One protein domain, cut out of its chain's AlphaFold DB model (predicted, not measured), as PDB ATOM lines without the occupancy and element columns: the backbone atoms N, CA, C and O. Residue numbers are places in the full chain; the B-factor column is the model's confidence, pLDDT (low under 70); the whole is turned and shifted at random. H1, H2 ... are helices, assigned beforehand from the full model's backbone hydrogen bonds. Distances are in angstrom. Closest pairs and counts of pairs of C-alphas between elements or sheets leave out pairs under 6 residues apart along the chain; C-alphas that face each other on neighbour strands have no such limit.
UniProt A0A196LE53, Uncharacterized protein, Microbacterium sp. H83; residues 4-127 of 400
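Overview. This is residues 4 to 127 of the 400 residues of an uncharacterized protein of Microbacterium sp. H83 (UniProt A0A196LE53). The long helix H1 makes one side of a small body in which H2 and H5 pack on it and H4 packs on both; a loop arm holding short H3 reaches away, and its residues 68 to 74 stick out. The printed part has 124 residues with five named helices, H1 to H5, and no named strand: all helix, compact, radius of gyration of the C-alphas 15.9 A, spans 48 by 38 by 26 A.

Arrangement. Start at H1, residues 4 to 30; its residues 13 to 25 alone touch H2, residues 43 to 52, a hairpin at a shallow tilt of 12 degrees, closest C-alphas Ala 17 and Met 50, 6.0 A. H3, residues 65 to 68, touches no helix. H4, residues 83 to 91, touches H2 about perpendicular at 74 degrees, closest C-alphas Arg 48 and Phe 83, 6.2 A. Residues 115 to 119 of H5, residues 115 to 126, touch H1, closest C-alphas Ile 15 and Pro 115, 5.0 A. Every O i to N i+4 pair is within hydrogen-bond range in H2, H4 and H5, 21 of 23 in H1; H3 is too short.

Along the chain. Find C-alpha 4 at (-29.834, 55.976, 31.580); H1 runs 37.1 A, with a kink of 34 degrees near residue 21. H5 ends at C-alpha 126, (-15.590, 44.608, 21.721).

Size, cuts and confidence. The printed part has no cut, and its four links are long. Look for pLDDT under 70 at residues 4 to 6, 55 to 82, 96 to 108 and 126 to 127.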
ATOM      1  N   PRO A   4     -28.577  56.737  31.566       60.66
ATOM      2  CA  PRO A   4     -29.834  55.976  31.580       60.66
ATOM      3  C   PRO A   4     -30.472  55.805  30.193       60.66
ATOM      4  O   PRO A   4     -30.934  54.724  29.837       60.66
ATOM      5  N   ARG A   5     -30.435  56.858  29.365       64.19
ATOM      6  CA  ARG A   5     -30.970  56.829  27.992       64.19
ATOM      7  C   ARG A   5     -30.124  55.970  27.049       64.19
ATOM      8  O   ARG A   5     -30.664  55.401  26.102       64.19
ATOM      9  N   LEU A   6     -28.814  55.885  27.292       65.38
ATOM     10  CA  LEU A   6     -27.914  55.013  26.539       65.38
ATOM     11  C   LEU A   6     -28.210  53.541  26.864       65.38
ATOM     12  O   LEU A   6     -28.359  52.732  25.951       65.38
ATOM     13  N   ASP A   7     -28.385  53.220  28.146       72.56
ATOM     14  CA  ASP A   7     -28.682  51.865  28.623       72.56
ATOM     15  C   ASP A   7     -30.053  51.370  28.134       72.56
ATOM     16  O   ASP A   7     -30.170  50.238  27.657       72.56
ATOM     17  N   GLU A   8     -31.082  52.227  28.141       81.25
ATOM     18  CA  GLU A   8     -32.387  51.932  27.529       81.25
ATOM     19  C   GLU A   8     -32.276  51.645  26.024       81.25
ATOM     20  O   GLU A   8     -32.892  50.703  25.515       81.25
ATOM     21  N   ARG A   9     -31.483  52.443  25.293       81.62
ATOM     22  CA  ARG A   9     -31.305  52.301  23.840       81.62
ATOM     23  C   ARG A   9     -30.546  51.020  23.493       81.62
ATOM     24  O   ARG A   9     -30.997  50.283  22.616       81.62
ATOM     25  N   ARG A  10     -29.476  50.703  24.234       85.62
ATOM     26  CA  ARG A  10     -28.731  49.435  24.121       85.62
ATOM     27  C   ARG A  10     -29.621  48.238  24.461       85.62
ATOM     28  O   ARG A  10     -29.636  47.261  23.721       85.62
ATOM     29  N   THR A  11     -30.426  48.329  25.518       87.94
ATOM     30  CA  THR A  11     -31.376  47.268  25.897       87.94
ATOM     31  C   THR A  11     -32.402  47.014  24.792       87.94
ATOM     32  O   THR A  11     -32.617  45.866  24.411       87.94
ATOM     33  N   ARG A  12     -32.986  48.069  24.206       89.00
ATOM     34  CA  ARG A  12     -33.948  47.951  23.097       89.00
ATOM     35  C   ARG A  12     -33.329  47.326  21.843       89.00
ATOM     36  O   ARG A  12     -33.952  46.462  21.235       89.00
ATOM     37  N   ALA A  13     -32.114  47.735  21.477       88.75
ATOM     38  CA  ALA A  13     -31.393  47.163  20.340       88.75
ATOM     39  C   ALA A  13     -31.035  45.683  20.569       88.75
ATOM     40  O   ALA A  13     -31.192  44.871  19.659       88.75
ATOM     41  N   ALA A  14     -30.636  45.309  21.790       90.88
ATOM     42  CA  ALA A  14     -30.346  43.922  22.144       90.88
ATOM     43  C   ALA A  14     -31.596  43.029  22.142       90.88
ATOM     44  O   ALA A  14     -31.500  41.885  21.713       90.88
ATOM     45  N   ILE A  15     -32.754  43.542  22.580       93.62
ATOM     46  CA  ILE A  15     -34.041  42.833  22.477       93.62
ATOM     47  C   ILE A  15     -34.371  42.583  21.004       93.62
ATOM     48  O   ILE A  15     -34.462  41.434  20.597       93.62
ATOM     49  N   ALA A  16     -34.422  43.634  20.180       92.69
ATOM     50  CA  ALA A  16     -34.775  43.494  18.769       92.69
ATOM     51  C   ALA A  16     -33.807  42.573  17.997       92.69
ATOM     52  O   ALA A  16     -34.236  41.778  17.161       92.69
ATOM     53  N   ALA A  17     -32.499  42.659  18.271       92.44
ATOM     54  CA  ALA A  17     -31.505  41.784  17.654       92.44
ATOM     55  C   ALA A  17     -31.669  40.323  18.103       92.44
ATOM     56  O   ALA A  17     -31.524  39.418  17.283       92.44
ATOM     57  N   PHE A  18     -31.990  40.086  19.376       94.38
ATOM     58  CA  PHE A  18     -32.249  38.750  19.906       94.38
ATOM     59  C   PHE A  18     -33.542  38.142  19.341       94.38
ATOM     60  O   PHE A  18     -33.522  37.000  18.894       94.38
ATOM     61  N   ASP A  19     -34.626  38.915  19.259       95.25
ATOM     62  CA  ASP A  19     -35.901  38.465  18.684       95.25
ATOM     63  C   ASP A  19     -35.731  38.026  17.217       95.25
ATOM     64  O   ASP A  19     -36.280  37.002  16.803       95.25
ATOM     65  N   LEU A  20     -34.908  38.748  16.441       93.62
ATOM     66  CA  LEU A  20     -34.514  38.345  15.086       93.62
ATOM     67  C   LEU A  20     -33.708  37.032  15.087       93.62
ATOM     68  O   LEU A  20     -33.941  36.172  14.236       93.62
ATOM     69  N   ILE A  21     -32.773  36.858  16.031       93.62
ATOM     70  CA  ILE A  21     -31.961  35.633  16.147       93.62
ATOM     71  C   ILE A  21     -32.845  34.409  16.415       93.62
ATOM     72  O   ILE A  21     -32.676  33.395  15.736       93.62
ATOM     73  N   GLU A  22     -33.799  34.500  17.345       94.44
ATOM     74  CA  GLU A  22     -34.695  33.383  17.678       94.44
ATOM     75  C   GLU A  22     -35.737  33.099  16.592       94.44
ATOM     76  O   GLU A  22     -35.995  31.936  16.290       94.44
ATOM     77  N   THR A  23     -36.343  34.139  16.010       94.44
ATOM     78  CA  THR A  23     -37.505  33.984  15.115       94.44
ATOM     79  C   THR A  23     -37.102  33.584  13.698       94.44
ATOM     80  O   THR A  23     -37.749  32.737  13.087       94.44
ATOM     81  N   ASP A  24     -36.015  34.164  13.184       92.62
ATOM     82  CA  ASP A  24     -35.595  33.996  11.792       92.62
ATOM     83  C   ASP A  24     -34.309  33.155  11.678       92.62
ATOM     84  O   ASP A  24     -34.229  32.188  10.916       92.62
ATOM     85  N   VAL A  25     -33.265  33.547  12.417       91.75
ATOM     86  CA  VAL A  25     -31.884  33.125  12.123       91.75
ATOM     87  C   VAL A  25     -31.605  31.702  12.604       91.75
ATOM     88  O   VAL A  25     -31.030  30.902  11.861       91.75
ATOM     89  N   ARG A  26     -32.028  31.356  13.825       91.56
ATOM     90  CA  ARG A  26     -31.893  30.000  14.374       91.56
ATOM     91  C   ARG A  26     -32.718  28.966  13.605       91.56
ATOM     92  O   ARG A  26     -32.133  27.942  13.255       91.56
ATOM     93  N   PRO A  27     -33.999  29.204  13.260       93.19
ATOM     94  CA  PRO A  27     -34.756  28.297  12.399       93.19
ATOM     95  C   PRO A  27     -34.112  28.100  11.023       93.19
ATOM     96  O   PRO A  27     -34.034  26.967  10.552       93.19
ATOM     97  N   HIS A  28     -33.578  29.161  10.406       90.19
ATOM     98  CA  HIS A  28     -32.852  29.050   9.137       90.19
ATOM     99  C   HIS A  28     -31.617  28.139   9.243       90.19
ATOM    100  O   HIS A  28     -31.417  27.279   8.387       90.19
ATOM    101  N   LEU A  29     -30.811  28.289  10.300       89.12
ATOM    102  CA  LEU A  29     -29.652  27.425  10.551       89.12
ATOM    103  C   LEU A  29     -30.050  25.980  10.882       89.12
ATOM    104  O   LEU A  29     -29.456  25.044  10.352       89.12
ATOM    105  N   ALA A  30     -31.082  25.783  11.706       89.25
ATOM    106  CA  ALA A  30     -31.597  24.459  12.055       89.25
ATOM    107  C   ALA A  30     -32.145  23.696  10.832       89.25
ATOM    108  O   ALA A  30     -32.063  22.471  10.782       89.25
ATOM    109  N   ALA A  31     -32.636  24.413   9.817       90.81
ATOM    110  CA  ALA A  31     -33.029  23.862   8.520       90.81
ATOM    111  C   ALA A  31     -31.841  23.554   7.575       90.81
ATOM    112  O   ALA A  31     -32.056  23.223   6.410       90.81
ATOM    113  N   GLY A  32     -30.591  23.676   8.040       87.12
ATOM    114  CA  GLY A  32     -29.380  23.479   7.232       87.12
ATOM    115  C   GLY A  32     -28.986  24.689   6.374       87.12
ATOM    116  O   GLY A  32     -28.115  24.575   5.510       87.12
ATOM    117  N   GLY A  33     -29.619  25.846   6.587       85.25
ATOM    118  CA  GLY A  33     -29.242  27.106   5.951       85.25
ATOM    119  C   GLY A  33     -27.874  27.610   6.418       85.25
ATOM    120  O   GLY A  33     -27.355  27.208   7.457       85.25
ATOM    121  N   ASN A  34     -27.274  28.522   5.651       85.12
ATOM    122  CA  ASN A  34     -25.986  29.129   5.987       85.12
ATOM    123  C   ASN A  34     -26.055  30.647   5.794       85.12
ATOM    124  O   ASN A  34     -26.321  31.135   4.689       85.12
ATOM    125  N   LEU A  35     -25.752  31.374   6.876       82.44
ATOM    126  CA  LEU A  35     -25.802  32.835   6.981       82.44
ATOM    127  C   LEU A  35     -25.055  33.568   5.861       82.44
ATOM    128  O   LEU A  35     -25.432  34.675   5.502       82.44
ATOM    129  N   TRP A  36     -23.996  32.977   5.311       83.12
ATOM    130  CA  TRP A  36     -23.106  33.632   4.349       83.12
ATOM    131  C   TRP A  36     -23.433  33.303   2.886       83.12
ATOM    132  O   TRP A  36     -22.658  33.628   1.990       83.12
ATOM    133  N   THR A  37     -24.584  32.678   2.630       81.25
ATOM    134  CA  THR A  37     -25.059  32.335   1.280       81.25
ATOM    135  C   THR A  37     -26.113  33.321   0.770       81.25
ATOM    136  O   THR A  37     -26.772  34.013   1.552       81.25
ATOM    137  N   LYS A  38     -26.333  33.353  -0.555       70.00
ATOM    138  CA  LYS A  38     -27.375  34.187  -1.191       70.00
ATOM    139  C   LYS A  38     -28.810  33.851  -0.734       70.00
ATOM    140  O   LYS A  38     -29.699  34.667  -0.935       70.00
ATOM    141  N   GLY A  39     -29.035  32.694  -0.099       72.31
ATOM    142  CA  GLY A  39     -30.334  32.280   0.455       72.31
ATOM    143  C   GLY A  39     -30.601  32.716   1.903       72.31
ATOM    144  O   GLY A  39     -31.666  32.427   2.435       72.31
ATOM    145  N   SER A  40     -29.668  33.414   2.556       74.19
ATOM    146  CA  SER A  40     -29.740  33.784   3.982       74.19
ATOM    147  C   SER A  40     -30.671  34.960   4.322       74.19
ATOM    148  O   SER A  40     -30.512  35.578   5.371       74.19
ATOM    149  N   GLY A  41     -31.571  35.378   3.424       80.12
ATOM    150  CA  GLY A  41     -32.495  36.501   3.665       80.12
ATOM    151  C   GLY A  41     -31.834  37.825   4.102       80.12
ATOM    152  O   GLY A  41     -32.490  38.672   4.712       80.12
ATOM    153  N   GLY A  42     -30.526  37.995   3.873       85.81
ATOM    154  CA  GLY A  42     -29.754  39.142   4.349       85.81
ATOM    155  C   GLY A  42     -29.537  39.209   5.869       85.81
ATOM    156  O   GLY A  42     -29.182  40.285   6.360       85.81
ATOM    157  N   TYR A  43     -29.719  38.114   6.626       89.12
ATOM    158  CA  TYR A  43     -29.566  38.103   8.093       89.12
ATOM    159  C   TYR A  43     -28.257  38.744   8.596       89.12
ATOM    160  O   TYR A  43     -28.336  39.565   9.511       89.12
ATOM    161  N   PRO A  44     -27.066  38.514   7.994       85.19
ATOM    162  CA  PRO A  44     -25.840  39.165   8.463       85.19
ATOM    163  C   PRO A  44     -25.774  40.670   8.204       85.19
ATOM    164  O   PRO A  44     -24.944  41.354   8.797       85.19
ATOM    165  N   SER A  45     -26.571  41.205   7.277       85.62
ATOM    166  CA  SER A  45     -26.666  42.654   7.070       85.62
ATOM    167  C   SER A  45     -27.553  43.273   8.148       85.62
ATOM    168  O   SER A  45     -27.109  44.158   8.880       85.62
ATOM    169  N   ARG A  46     -28.756  42.707   8.332       89.12
ATOM    170  CA  ARG A  46     -29.724  43.135   9.353       89.12
ATOM    171  C   ARG A  46     -29.127  43.081  10.762       89.12
ATOM    172  O   ARG A  46     -29.155  44.081  11.472       89.12
ATOM    173  N   LEU A  47     -28.485  41.968  11.130       89.25
ATOM    174  CA  LEU A  47     -27.810  41.845  12.424       89.25
ATOM    175  C   LEU A  47     -26.682  42.875  12.598       89.25
ATOM    176  O   LEU A  47     -26.596  43.472  13.664       89.25
ATOM    177  N   ARG A  48     -25.854  43.155  11.576       86.12
ATOM    178  CA  ARG A  48     -24.801  44.192  11.685       86.12
ATOM    179  C   ARG A  48     -25.391  45.562  11.994       86.12
ATOM    180  O   ARG A  48     -24.918  46.232  12.904       86.12
ATOM    181  N   GLN A  49     -26.437  45.946  11.266       85.94
ATOM    182  CA  GLN A  49     -27.106  47.232  11.444       85.94
ATOM    183  C   GLN A  49     -27.722  47.370  12.845       85.94
ATOM    184  O   GLN A  49     -27.573  48.408  13.485       85.94
ATOM    185  N   MET A  50     -28.374  46.318  13.349       86.94
ATOM    186  CA  MET A  50     -29.013  46.323  14.671       86.94
ATOM    187  C   MET A  50     -27.989  46.309  15.816       86.94
ATOM    188  O   MET A  50     -28.179  46.995  16.818       86.94
ATOM    189  N   LEU A  51     -26.890  45.565  15.658       85.25
ATOM    190  CA  LEU A  51     -25.805  45.503  16.640       85.25
ATOM    191  C   LEU A  51     -24.952  46.780  16.659       85.25
ATOM    192  O   LEU A  51     -24.379  47.084  17.699       85.25
ATOM    193  N   GLY A  52     -24.895  47.554  15.570       79.00
ATOM    194  CA  GLY A  52     -24.214  48.856  15.548       79.00
ATOM    195  C   GLY A  52     -24.737  49.814  16.627       79.00
ATOM    196  O   GLY A  52     -23.956  50.458  17.313       79.00
ATOM    197  N   ALA A  53     -26.046  49.802  16.901       77.62
ATOM    198  CA  ALA A  53     -26.650  50.605  17.971       77.62
ATOM    199  C   ALA A  53     -26.261  50.170  19.405       77.62
ATOM    200  O   ALA A  53     -26.614  50.846  20.374       77.62
ATOM    201  N   LEU A  54     -25.558  49.040  19.566       77.00
ATOM    202  CA  LEU A  54     -24.947  48.631  20.836       77.00
ATOM    203  C   LEU A  54     -23.540  49.215  21.029       77.00
ATOM    204  O   LEU A  54     -23.024  49.174  22.150       77.00
ATOM    205  N   ASP A  55     -22.938  49.729  19.954       69.31
ATOM    206  CA  ASP A  55     -21.551  50.196  19.877       69.31
ATOM    207  C   ASP A  55     -21.383  51.699  20.137       69.31
ATOM    208  O   ASP A  55     -20.289  52.140  20.470       69.31
ATOM    209  N   ASP A  56     -22.489  52.458  20.110       62.47
ATOM    210  CA  ASP A  56     -22.617  53.908  20.382       62.47
ATOM    211  C   ASP A  56     -22.086  54.377  21.773       62.47
ATOM    212  O   ASP A  56     -22.394  55.476  22.235       62.47
ATOM    213  N   GLY A  57     -21.312  53.549  22.482       54.56
ATOM    214  CA  GLY A  57     -20.632  53.858  23.736       54.56
ATOM    215  C   GLY A  57     -19.258  53.192  23.939       54.56
ATOM    216  O   GLY A  57     -18.786  53.225  25.074       54.56
ATOM    217  N   HIS A  58     -18.616  52.597  22.920       57.22
ATOM    218  CA  HIS A  58     -17.225  52.115  23.023       57.22
ATOM    219  C   HIS A  58     -16.300  52.915  22.082       57.22
ATOM    220  O   HIS A  58     -16.343  52.720  20.869       57.22
ATOM    221  N   PRO A  59     -15.446  53.819  22.597       46.97
ATOM    222  CA  PRO A  59     -14.438  54.475  21.772       46.97
ATOM    223  C   PRO A  59     -13.331  53.478  21.397       46.97
ATOM    224  O   PRO A  59     -12.697  52.883  22.268       46.97
ATOM    225  N   VAL A  60     -13.096  53.308  20.097       49.59
ATOM    226  CA  VAL A  60     -12.039  52.452  19.542       49.59
ATOM    227  C   VAL A  60     -10.863  53.323  19.097       49.59
ATOM    228  O   VAL A  60     -10.941  54.000  18.074       49.59
ATOM    229  N   SER A  61      -9.763  53.278  19.848       41.06
ATOM    230  CA  SER A  61      -8.497  53.932  19.494       41.06
ATOM    231  C   SER A  61      -7.555  52.914  18.853       41.06
ATOM    232  O   SER A  61      -6.941  52.116  19.554       41.06
ATOM    233  N   PHE A  62      -7.440  52.897  17.525       41.94
ATOM    234  CA  PHE A  62      -6.564  51.934  16.845       41.94
ATOM    235  C   PHE A  62      -5.083  52.150  17.199       41.94
ATOM    236  O   PHE A  62      -4.607  53.281  17.258       41.94
ATOM    237  N   ALA A  63      -4.371  51.040  17.427       48.03
ATOM    238  CA  ALA A  63      -2.991  51.013  17.907       48.03
ATOM    239  C   ALA A  63      -2.039  51.877  17.059       48.03
ATOM    240  O   ALA A  63      -2.018  51.773  15.829       48.03
ATOM    241  N   THR A  64      -1.214  52.683  17.727       48.09
ATOM    242  CA  THR A  64      -0.167  53.492  17.094       48.09
ATOM    243  C   THR A  64       0.936  52.609  16.503       48.09
ATOM    244  O   THR A  64       1.169  51.481  16.947       48.09
ATOM    245  N   LYS A  65       1.646  53.123  15.489       45.41
ATOM    246  CA  LYS A  65       2.774  52.419  14.853       45.41
ATOM    247  C   LYS A  65       3.841  52.016  15.882       45.41
ATOM    248  O   LYS A  65       4.358  50.904  15.829       45.41
ATOM    249  N   ASP A  66       4.065  52.873  16.868       49.53
ATOM    250  CA  ASP A  66       5.050  52.699  17.936       49.53
ATOM    251  C   ASP A  66       4.716  51.490  18.842       49.53
ATOM    252  O   ASP A  66       5.604  50.745  19.257       49.53
ATOM    253  N   ALA A  67       3.425  51.189  19.053       50.25
ATOM    254  CA  ALA A  67       2.977  49.983  19.764       50.25
ATOM    255  C   ALA A  67       3.299  48.670  19.021       50.25
ATOM    256  O   ALA A  67       3.316  47.592  19.625       50.25
ATOM    257  N   MET A  68       3.568  48.741  17.713       48.56
ATOM    258  CA  MET A  68       3.895  47.587  16.874       48.56
ATOM    259  C   MET A  68       5.399  47.301  16.770       48.56
ATOM    260  O   MET A  68       5.754  46.215  16.300       48.56
ATOM    261  N   GLU A  69       6.267  48.199  17.243       51.56
ATOM    262  CA  GLU A  69       7.729  48.037  17.211       51.56
ATOM    263  C   GLU A  69       8.294  47.402  18.506       51.56
ATOM    264  O   GLU A  69       9.362  46.793  18.479       51.56
ATOM    265  N   LEU A  70       7.544  47.424  19.620       53.50
ATOM    266  CA  LEU A  70       7.964  46.862  20.920       53.50
ATOM    267  C   LEU A  70       7.978  45.312  20.991       53.50
ATOM    268  O   LEU A  70       7.188  44.650  20.306       53.50
ATOM    269  N   PRO A  71       8.787  44.693  21.876       53.50
ATOM    270  CA  PRO A  71       8.722  43.261  22.196       53.50
ATOM    271  C   PRO A  71       7.339  42.802  22.688       53.50
ATOM    272  O   PRO A  71       6.618  43.533  23.361       53.50
ATOM    273  N   GLN A  72       6.953  41.551  22.407       48.44
ATOM    274  CA  GLN A  72       5.598  41.049  22.706       48.44
ATOM    275  C   GLN A  72       5.236  41.052  24.208       48.44
ATOM    276  O   GLN A  72       4.060  41.152  24.542       48.44
ATOM    277  N   ALA A  73       6.224  40.980  25.108       53.88
ATOM    278  CA  ALA A  73       6.020  41.072  26.559       53.88
ATOM    279  C   ALA A  73       5.712  42.503  27.057       53.88
ATOM    280  O   ALA A  73       5.302  42.683  28.203       53.88
ATOM    281  N   GLU A  74       5.909  43.511  26.203       51.41
ATOM    282  CA  GLU A  74       5.724  44.939  26.497       51.41
ATOM    283  C   GLU A  74       4.496  45.532  25.782       51.41
ATOM    284  O   GLU A  74       4.106  46.664  26.053       51.41
ATOM    285  N   ARG A  75       3.831  44.751  24.919       57.81
ATOM    286  CA  ARG A  75       2.544  45.109  24.310       57.81
ATOM    287  C   ARG A  75       1.404  44.674  25.222       57.81
ATOM    288  O   ARG A  75       1.303  43.492  25.559       57.81
ATOM    289  N   LYS A  76       0.489  45.580  25.570       48.19
ATOM    290  CA  LYS A  76      -0.709  45.204  26.331       48.19
ATOM    291  C   LYS A  76      -1.835  44.797  25.385       48.19
ATOM    292  O   LYS A  76      -2.227  45.583  24.524       48.19
ATOM    293  N   VAL A  77      -2.330  43.561  25.543       47.47
ATOM    294  CA  VAL A  77      -3.452  43.041  24.749       47.47
ATOM    295  C   VAL A  77      -4.645  43.910  24.977       47.47
ATOM    296  O   VAL A  77      -5.216  43.879  26.062       47.47
ATOM    297  N   GLU A  78      -5.130  44.440  23.877       48.50
ATOM    298  CA  GLU A  78      -6.551  44.399  23.644       48.50
ATOM    299  C   GLU A  78      -6.760  43.960  22.136       48.50
ATOM    300  O   GLU A  78      -5.894  43.241  21.644       48.50
ATOM    301  N   HIS A  79      -7.885  44.169  21.418       48.34
ATOM    302  CA  HIS A  79      -8.342  43.462  20.185       48.34
ATOM    303  C   HIS A  79      -9.813  43.816  19.785       48.34
ATOM    304  O   HIS A  79     -10.746  43.188  20.300       48.34
ATOM    305  N   VAL A  80     -10.083  44.728  18.838       60.34
ATOM    306  CA  VAL A  80     -11.483  44.972  18.409       60.34
ATOM    307  C   VAL A  80     -11.975  43.837  17.515       60.34
ATOM    308  O   VAL A  80     -11.387  43.533  16.476       60.34
ATOM    309  N   ILE A  81     -13.067  43.192  17.922       65.00
ATOM    310  CA  ILE A  81     -13.640  42.062  17.190       65.00
ATOM    311  C   ILE A  81     -14.596  42.588  16.108       65.00
ATOM    312  O   ILE A  81     -15.572  43.258  16.438       65.00
ATOM    313  N   PRO A  82     -14.374  42.276  14.814       68.62
ATOM    314  CA  PRO A  82     -15.208  42.802  13.739       68.62
ATOM    315  C   PRO A  82     -16.635  42.256  13.836       68.62
ATOM    316  O   PRO A  82     -16.832  41.071  14.112       68.62
ATOM    317  N   PHE A  83     -17.640  43.074  13.509       76.12
ATOM    318  CA  PHE A  83     -19.055  42.687  13.609       76.12
ATOM    319  C   PHE A  83     -19.418  41.374  12.896       76.12
ATOM    320  O   PHE A  83     -20.281  40.641  13.374       76.12
ATOM    321  N   LYS A  84     -18.746  41.036  11.782       76.31
ATOM    322  CA  LYS A  84     -18.910  39.728  11.118       76.31
ATOM    323  C   LYS A  84     -18.638  38.568  12.081       76.31
ATOM    324  O   LYS A  84     -19.386  37.596  12.082       76.31
ATOM    325  N   ARG A  85     -17.590  38.681  12.898       76.50
ATOM    326  CA  ARG A  85     -17.241  37.692  13.915       76.50
ATOM    327  C   ARG A  85     -18.180  37.769  15.117       76.50
ATOM    328  O   ARG A  85     -18.621  36.720  15.556       76.50
ATOM    329  N   ILE A  86     -18.564  38.961  15.584       80.44
ATOM    330  CA  ILE A  86     -19.570  39.101  16.660       80.44
ATOM    331  C   ILE A  86     -20.854  38.334  16.310       80.44
ATOM    332  O   ILE A  86     -21.348  37.572  17.132       80.44
ATOM    333  N   ILE A  87     -21.352  38.478  15.078       85.94
ATOM    334  CA  ILE A  87     -22.547  37.764  14.591       85.94
ATOM    335  C   ILE A  87     -22.376  36.251  14.633       85.94
ATOM    336  O   ILE A  87     -23.309  35.543  14.988       85.94
ATOM    337  N   VAL A  88     -21.195  35.753  14.281       80.56
ATOM    338  CA  VAL A  88     -20.911  34.322  14.363       80.56
ATOM    339  C   VAL A  88     -20.952  33.849  15.817       80.56
ATOM    340  O   VAL A  88     -21.704  32.935  16.125       80.56
ATOM    341  N   GLU A  89     -20.240  34.515  16.726       79.94
ATOM    342  CA  GLU A  89     -20.150  34.110  18.139       79.94
ATOM    343  C   GLU A  89     -21.522  34.163  18.856       79.94
ATOM    344  O   GLU A  89     -21.826  33.283  19.658       79.94
ATOM    345  N   ILE A  90     -22.387  35.151  18.554       86.56
ATOM    346  CA  ILE A  90     -23.728  35.255  19.176       86.56
ATOM    347  C   ILE A  90     -24.767  34.287  18.587       86.56
ATOM    348  O   ILE A  90     -25.756  34.005  19.267       86.56
ATOM    349  N   VAL A  91     -24.583  33.813  17.347       87.62
ATOM    350  CA  VAL A  91     -25.542  32.930  16.656       87.62
ATOM    351  C   VAL A  91     -25.118  31.461  16.734       87.62
ATOM    352  O   VAL A  91     -25.920  30.634  17.162       87.62
ATOM    353  N   ASP A  92     -23.886  31.136  16.335       82.62
ATOM    354  CA  ASP A  92     -23.341  29.775  16.312       82.62
ATOM    355  C   ASP A  92     -21.795  29.789  16.429       82.62
ATOM    356  O   ASP A  92     -21.097  30.014  15.431       82.62
ATOM    357  N   PRO A  93     -21.220  29.498  17.615       70.75
ATOM    358  CA  PRO A  93     -19.774  29.478  17.814       70.75
ATOM    359  C   PRO A  93     -19.075  28.322  17.083       70.75
ATOM    360  O   PRO A  93     -17.850  28.338  16.988       70.75
ATOM    361  N   SER A  94     -19.795  27.331  16.537       71.50
ATOM    362  CA  SER A  94     -19.178  26.300  15.687       71.50
ATOM    363  C   SER A  94     -18.725  26.855  14.331       71.50
ATOM    364  O   SER A  94     -17.810  26.311  13.716       71.50
ATOM    365  N   GLN A  95     -19.311  27.980  13.897       72.44
ATOM    366  CA  GLN A  95     -18.918  28.718  12.695       72.44
ATOM    367  C   GLN A  95     -17.784  29.731  12.961       72.44
ATOM    368  O   GLN A  95     -17.377  30.442  12.037       72.44
ATOM    369  N   ALA A  96     -17.296  29.852  14.207       65.94
ATOM    370  CA  ALA A  96     -16.245  30.802  14.583       65.94
ATOM    371  C   ALA A  96     -14.928  30.518  13.847       65.94
ATOM    372  O   ALA A  96     -14.564  29.369  13.606       65.94
ATOM    373  N   ASP A  97     -14.192  31.578  13.492       57.16
ATOM    374  CA  ASP A  97     -12.935  31.435  12.750       57.16
ATOM    375  C   ASP A  97     -11.895  30.674  13.600       57.16
ATOM    376  O   ASP A  97     -11.493  31.183  14.653       57.16
ATOM    377  N   PRO A  98     -11.396  29.500  13.159       52.22
ATOM    378  CA  PRO A  98     -10.381  28.738  13.889       52.22
ATOM    379  C   PRO A  98      -9.011  29.440  13.966       52.22
ATOM    380  O   PRO A  98      -8.124  28.966  14.679       52.22
ATOM    381  N   ARG A  99      -8.821  30.569  13.263       45.00
ATOM    382  CA  ARG A  99      -7.686  31.494  13.451       45.00
ATOM    383  C   ARG A  99      -7.863  32.449  14.636       45.00
ATOM    384  O   ARG A  99      -6.933  33.182  14.957       45.00
ATOM    385  N   SER A 100      -9.017  32.450  15.306       52.12
ATOM    386  CA  SER A 100      -9.179  33.137  16.587       52.12
ATOM    387  C   SER A 100      -8.182  32.602  17.621       52.12
ATOM    388  O   SER A 100      -8.048  31.392  17.803       52.12
ATOM    389  N   ASN A 101      -7.563  33.505  18.389       42.03
ATOM    390  CA  ASN A 101      -6.657  33.180  19.501       42.03
ATOM    391  C   ASN A 101      -7.319  32.397  20.666       42.03
ATOM    392  O   ASN A 101      -6.662  32.084  21.654       42.03
ATOM    393  N   THR A 102      -8.609  32.063  20.576       50.75
ATOM    394  CA  THR A 102      -9.391  31.377  21.615       50.75
ATOM    395  C   THR A 102      -9.697  29.923  21.238       50.75
ATOM    396  O   THR A 102     -10.809  29.594  20.837       50.75
ATOM    397  N   ARG A 103      -8.730  29.016  21.429       48.06
ATOM    398  CA  ARG A 103      -8.944  27.554  21.302       48.06
ATOM    399  C   ARG A 103      -9.547  26.893  22.559       48.06
ATOM    400  O   ARG A 103      -9.501  25.676  22.690       48.06
ATOM    401  N   GLN A 104     -10.069  27.676  23.508       51.69
ATOM    402  CA  GLN A 104     -10.453  27.226  24.859       51.69
ATOM    403  C   GLN A 104     -11.976  27.089  25.071       51.69
ATOM    404  O   GLN A 104     -12.466  27.233  26.187       51.69
ATOM    405  N   GLY A 105     -12.731  26.792  24.008       56.28
ATOM    406  CA  GLY A 105     -14.192  26.656  24.053       56.28
ATOM    407  C   GLY A 105     -14.939  27.903  23.558       56.28
ATOM    408  O   GLY A 105     -14.306  28.843  23.070       56.28
ATOM    409  N   PRO A 106     -16.284  27.903  23.626       61.44
ATOM    410  CA  PRO A 106     -17.102  28.976  23.074       61.44
ATOM    411  C   PRO A 106     -16.876  30.290  23.827       61.44
ATOM    412  O   PRO A 106     -16.949  30.337  25.060       61.44
ATOM    413  N   ILE A 107     -16.627  31.375  23.090       62.84
ATOM    414  CA  ILE A 107     -16.401  32.684  23.704       62.84
ATOM    415  C   ILE A 107     -17.690  33.143  24.396       62.84
ATOM    416  O   ILE A 107     -18.792  32.900  23.909       62.84
ATOM    417  N   ALA A 108     -17.550  33.778  25.564       66.38
ATOM    418  CA  ALA A 108     -18.661  34.330  26.343       66.38
ATOM    419  C   ALA A 108     -19.788  33.322  26.694       66.38
ATOM    420  O   ALA A 108     -20.921  33.711  26.988       66.38
ATOM    421  N   GLY A 109     -19.464  32.022  26.720       70.75
ATOM    422  CA  GLY A 109     -20.368  30.948  27.145       70.75
ATOM    423  C   GLY A 109     -21.269  30.370  26.048       70.75
ATOM    424  O   GLY A 109     -22.123  29.548  26.368       70.75
ATOM    425  N   GLY A 110     -21.081  30.753  24.780       76.19
ATOM    426  CA  GLY A 110     -21.862  30.250  23.642       76.19
ATOM    427  C   GLY A 110     -22.785  31.298  23.015       76.19
ATOM    428  O   GLY A 110     -22.643  32.486  23.313       76.19
ATOM    429  N   PRO A 111     -23.732  30.870  22.153       86.62
ATOM    430  CA  PRO A 111     -24.710  31.766  21.549       86.62
ATOM    431  C   PRO A 111     -25.454  32.581  22.607       86.62
ATOM    432  O   PRO A 111     -25.682  32.114  23.727       86.62
ATOM    433  N   ALA A 112     -25.919  33.773  22.242       89.56
ATOM    434  CA  ALA A 112     -26.761  34.562  23.132       89.56
ATOM    435  C   ALA A 112     -28.064  33.801  23.430       89.56
ATOM    436  O   ALA A 112     -28.819  33.521  22.512       89.56
ATOM    437  N   THR A 113     -28.363  33.465  24.688       90.56
ATOM    438  CA  THR A 113     -29.641  32.822  25.081       90.56
ATOM    439  C   THR A 113     -30.693  33.815  25.581       90.56
ATOM    440  O   THR A 113     -31.817  33.436  25.894       90.56
ATOM    441  N   SER A 114     -30.333  35.096  25.680       91.81
ATOM    442  CA  SER A 114     -31.227  36.195  26.055       91.81
ATOM    443  C   SER A 114     -30.653  37.541  25.591       91.81
ATOM    444  O   SER A 114     -29.435  37.636  25.396       91.81
ATOM    445  N   PRO A 115     -31.455  38.624  25.534       91.69
ATOM    446  CA  PRO A 115     -30.954  39.976  25.262       91.69
ATOM    447  C   PRO A 115     -29.873  40.423  26.261       91.69
ATOM    448  O   PRO A 115     -28.914  41.104  25.902       91.69
ATOM    449  N   LYS A 116     -29.983  39.984  27.524       89.12
ATOM    450  CA  LYS A 116     -28.987  40.253  28.571       89.12
ATOM    451  C   LYS A 116     -27.667  39.523  28.308       89.12
ATOM    452  O   LYS A 116     -26.605  40.114  28.497       89.12
ATOM    453  N   GLN A 117     -27.713  38.267  27.854       86.69
ATOM    454  CA  GLN A 117     -26.494  37.560  27.454       86.69
ATOM    455  C   GLN A 117     -25.907  38.156  26.168       86.69
ATOM    456  O   GLN A 117     -24.694  38.294  26.097       86.69
ATOM    457  N   LEU A 118     -26.730  38.591  25.206       89.00
ATOM    458  CA  LEU A 118     -26.268  39.296  24.004       89.00
ATOM    459  C   LEU A 118     -25.443  40.539  24.379       89.00
ATOM    460  O   LEU A 118     -24.312  40.673  23.920       89.00
ATOM    461  N   LEU A 119     -25.950  41.388  25.282       87.56
ATOM    462  CA  LEU A 119     -25.204  42.538  25.819       87.56
ATOM    463  C   LEU A 119     -23.899  42.125  26.516       87.56
ATOM    464  O   LEU A 119     -22.875  42.780  26.329       87.56
ATOM    465  N   SER A 120     -23.920  41.035  27.290       84.06
ATOM    466  CA  SER A 120     -22.731  40.494  27.962       84.06
ATOM    467  C   SER A 120     -21.675  39.999  26.968       84.06
ATOM    468  O   SER A 120     -20.496  40.300  27.133       84.06
ATOM    469  N   ILE A 121     -22.081  39.270  25.924       82.00
ATOM    470  CA  ILE A 121     -21.195  38.799  24.853       82.00
ATOM    471  C   ILE A 121     -20.616  40.007  24.111       82.00
ATOM    472  O   ILE A 121     -19.405  40.106  23.951       82.00
ATOM    473  N   PHE A 122     -21.456  40.972  23.731       81.19
ATOM    474  CA  PHE A 122     -21.039  42.181  23.021       81.19
ATOM    475  C   PHE A 122     -19.993  42.985  23.815       81.19
ATOM    476  O   PHE A 122     -18.923  43.298  23.291       81.19
ATOM    477  N   GLY A 123     -20.251  43.215  25.108       76.81
ATOM    478  CA  GLY A 123     -19.315  43.870  26.025       76.81
ATOM    479  C   GLY A 123     -18.015  43.091  26.254       76.81
ATOM    480  O   GLY A 123     -16.977  43.705  26.451       76.81
ATOM    481  N   GLN A 124     -18.027  41.756  26.183       75.06
ATOM    482  CA  GLN A 124     -16.809  40.936  26.273       75.06
ATOM    483  C   GLN A 124     -16.031  40.855  24.953       75.06
ATOM    484  O   GLN A 124     -14.811  40.675  24.970       75.06
ATOM    485  N   LEU A 125     -16.703  40.959  23.805       75.06
ATOM    486  CA  LEU A 125     -16.076  40.847  22.488       75.06
ATOM    487  C   LEU A 125     -15.428  42.161  22.030       75.06
ATOM    488  O   LEU A 125     -14.306  42.107  21.532       75.06
ATOM    489  N   LEU A 126     -16.065  43.316  22.246       69.94
ATOM    490  CA  LEU A 126     -15.590  44.608  21.721       69.94
ATOM    491  C   LEU A 126     -14.471  45.311  22.502       69.94
ATOM    492  O   LEU A 126     -13.851  46.206  21.947       69.94
ATOM    493  N   VAL A 127     -14.257  44.956  23.769       58.88
ATOM    494  CA  VAL A 127     -13.716  45.819  24.854       58.88
ATOM    495  C   VAL A 127     -12.283  46.414  24.734       58.88
ATOM    496  O   VAL A 127     -11.616  46.545  25.749       58.88
TER     497      VAL A 127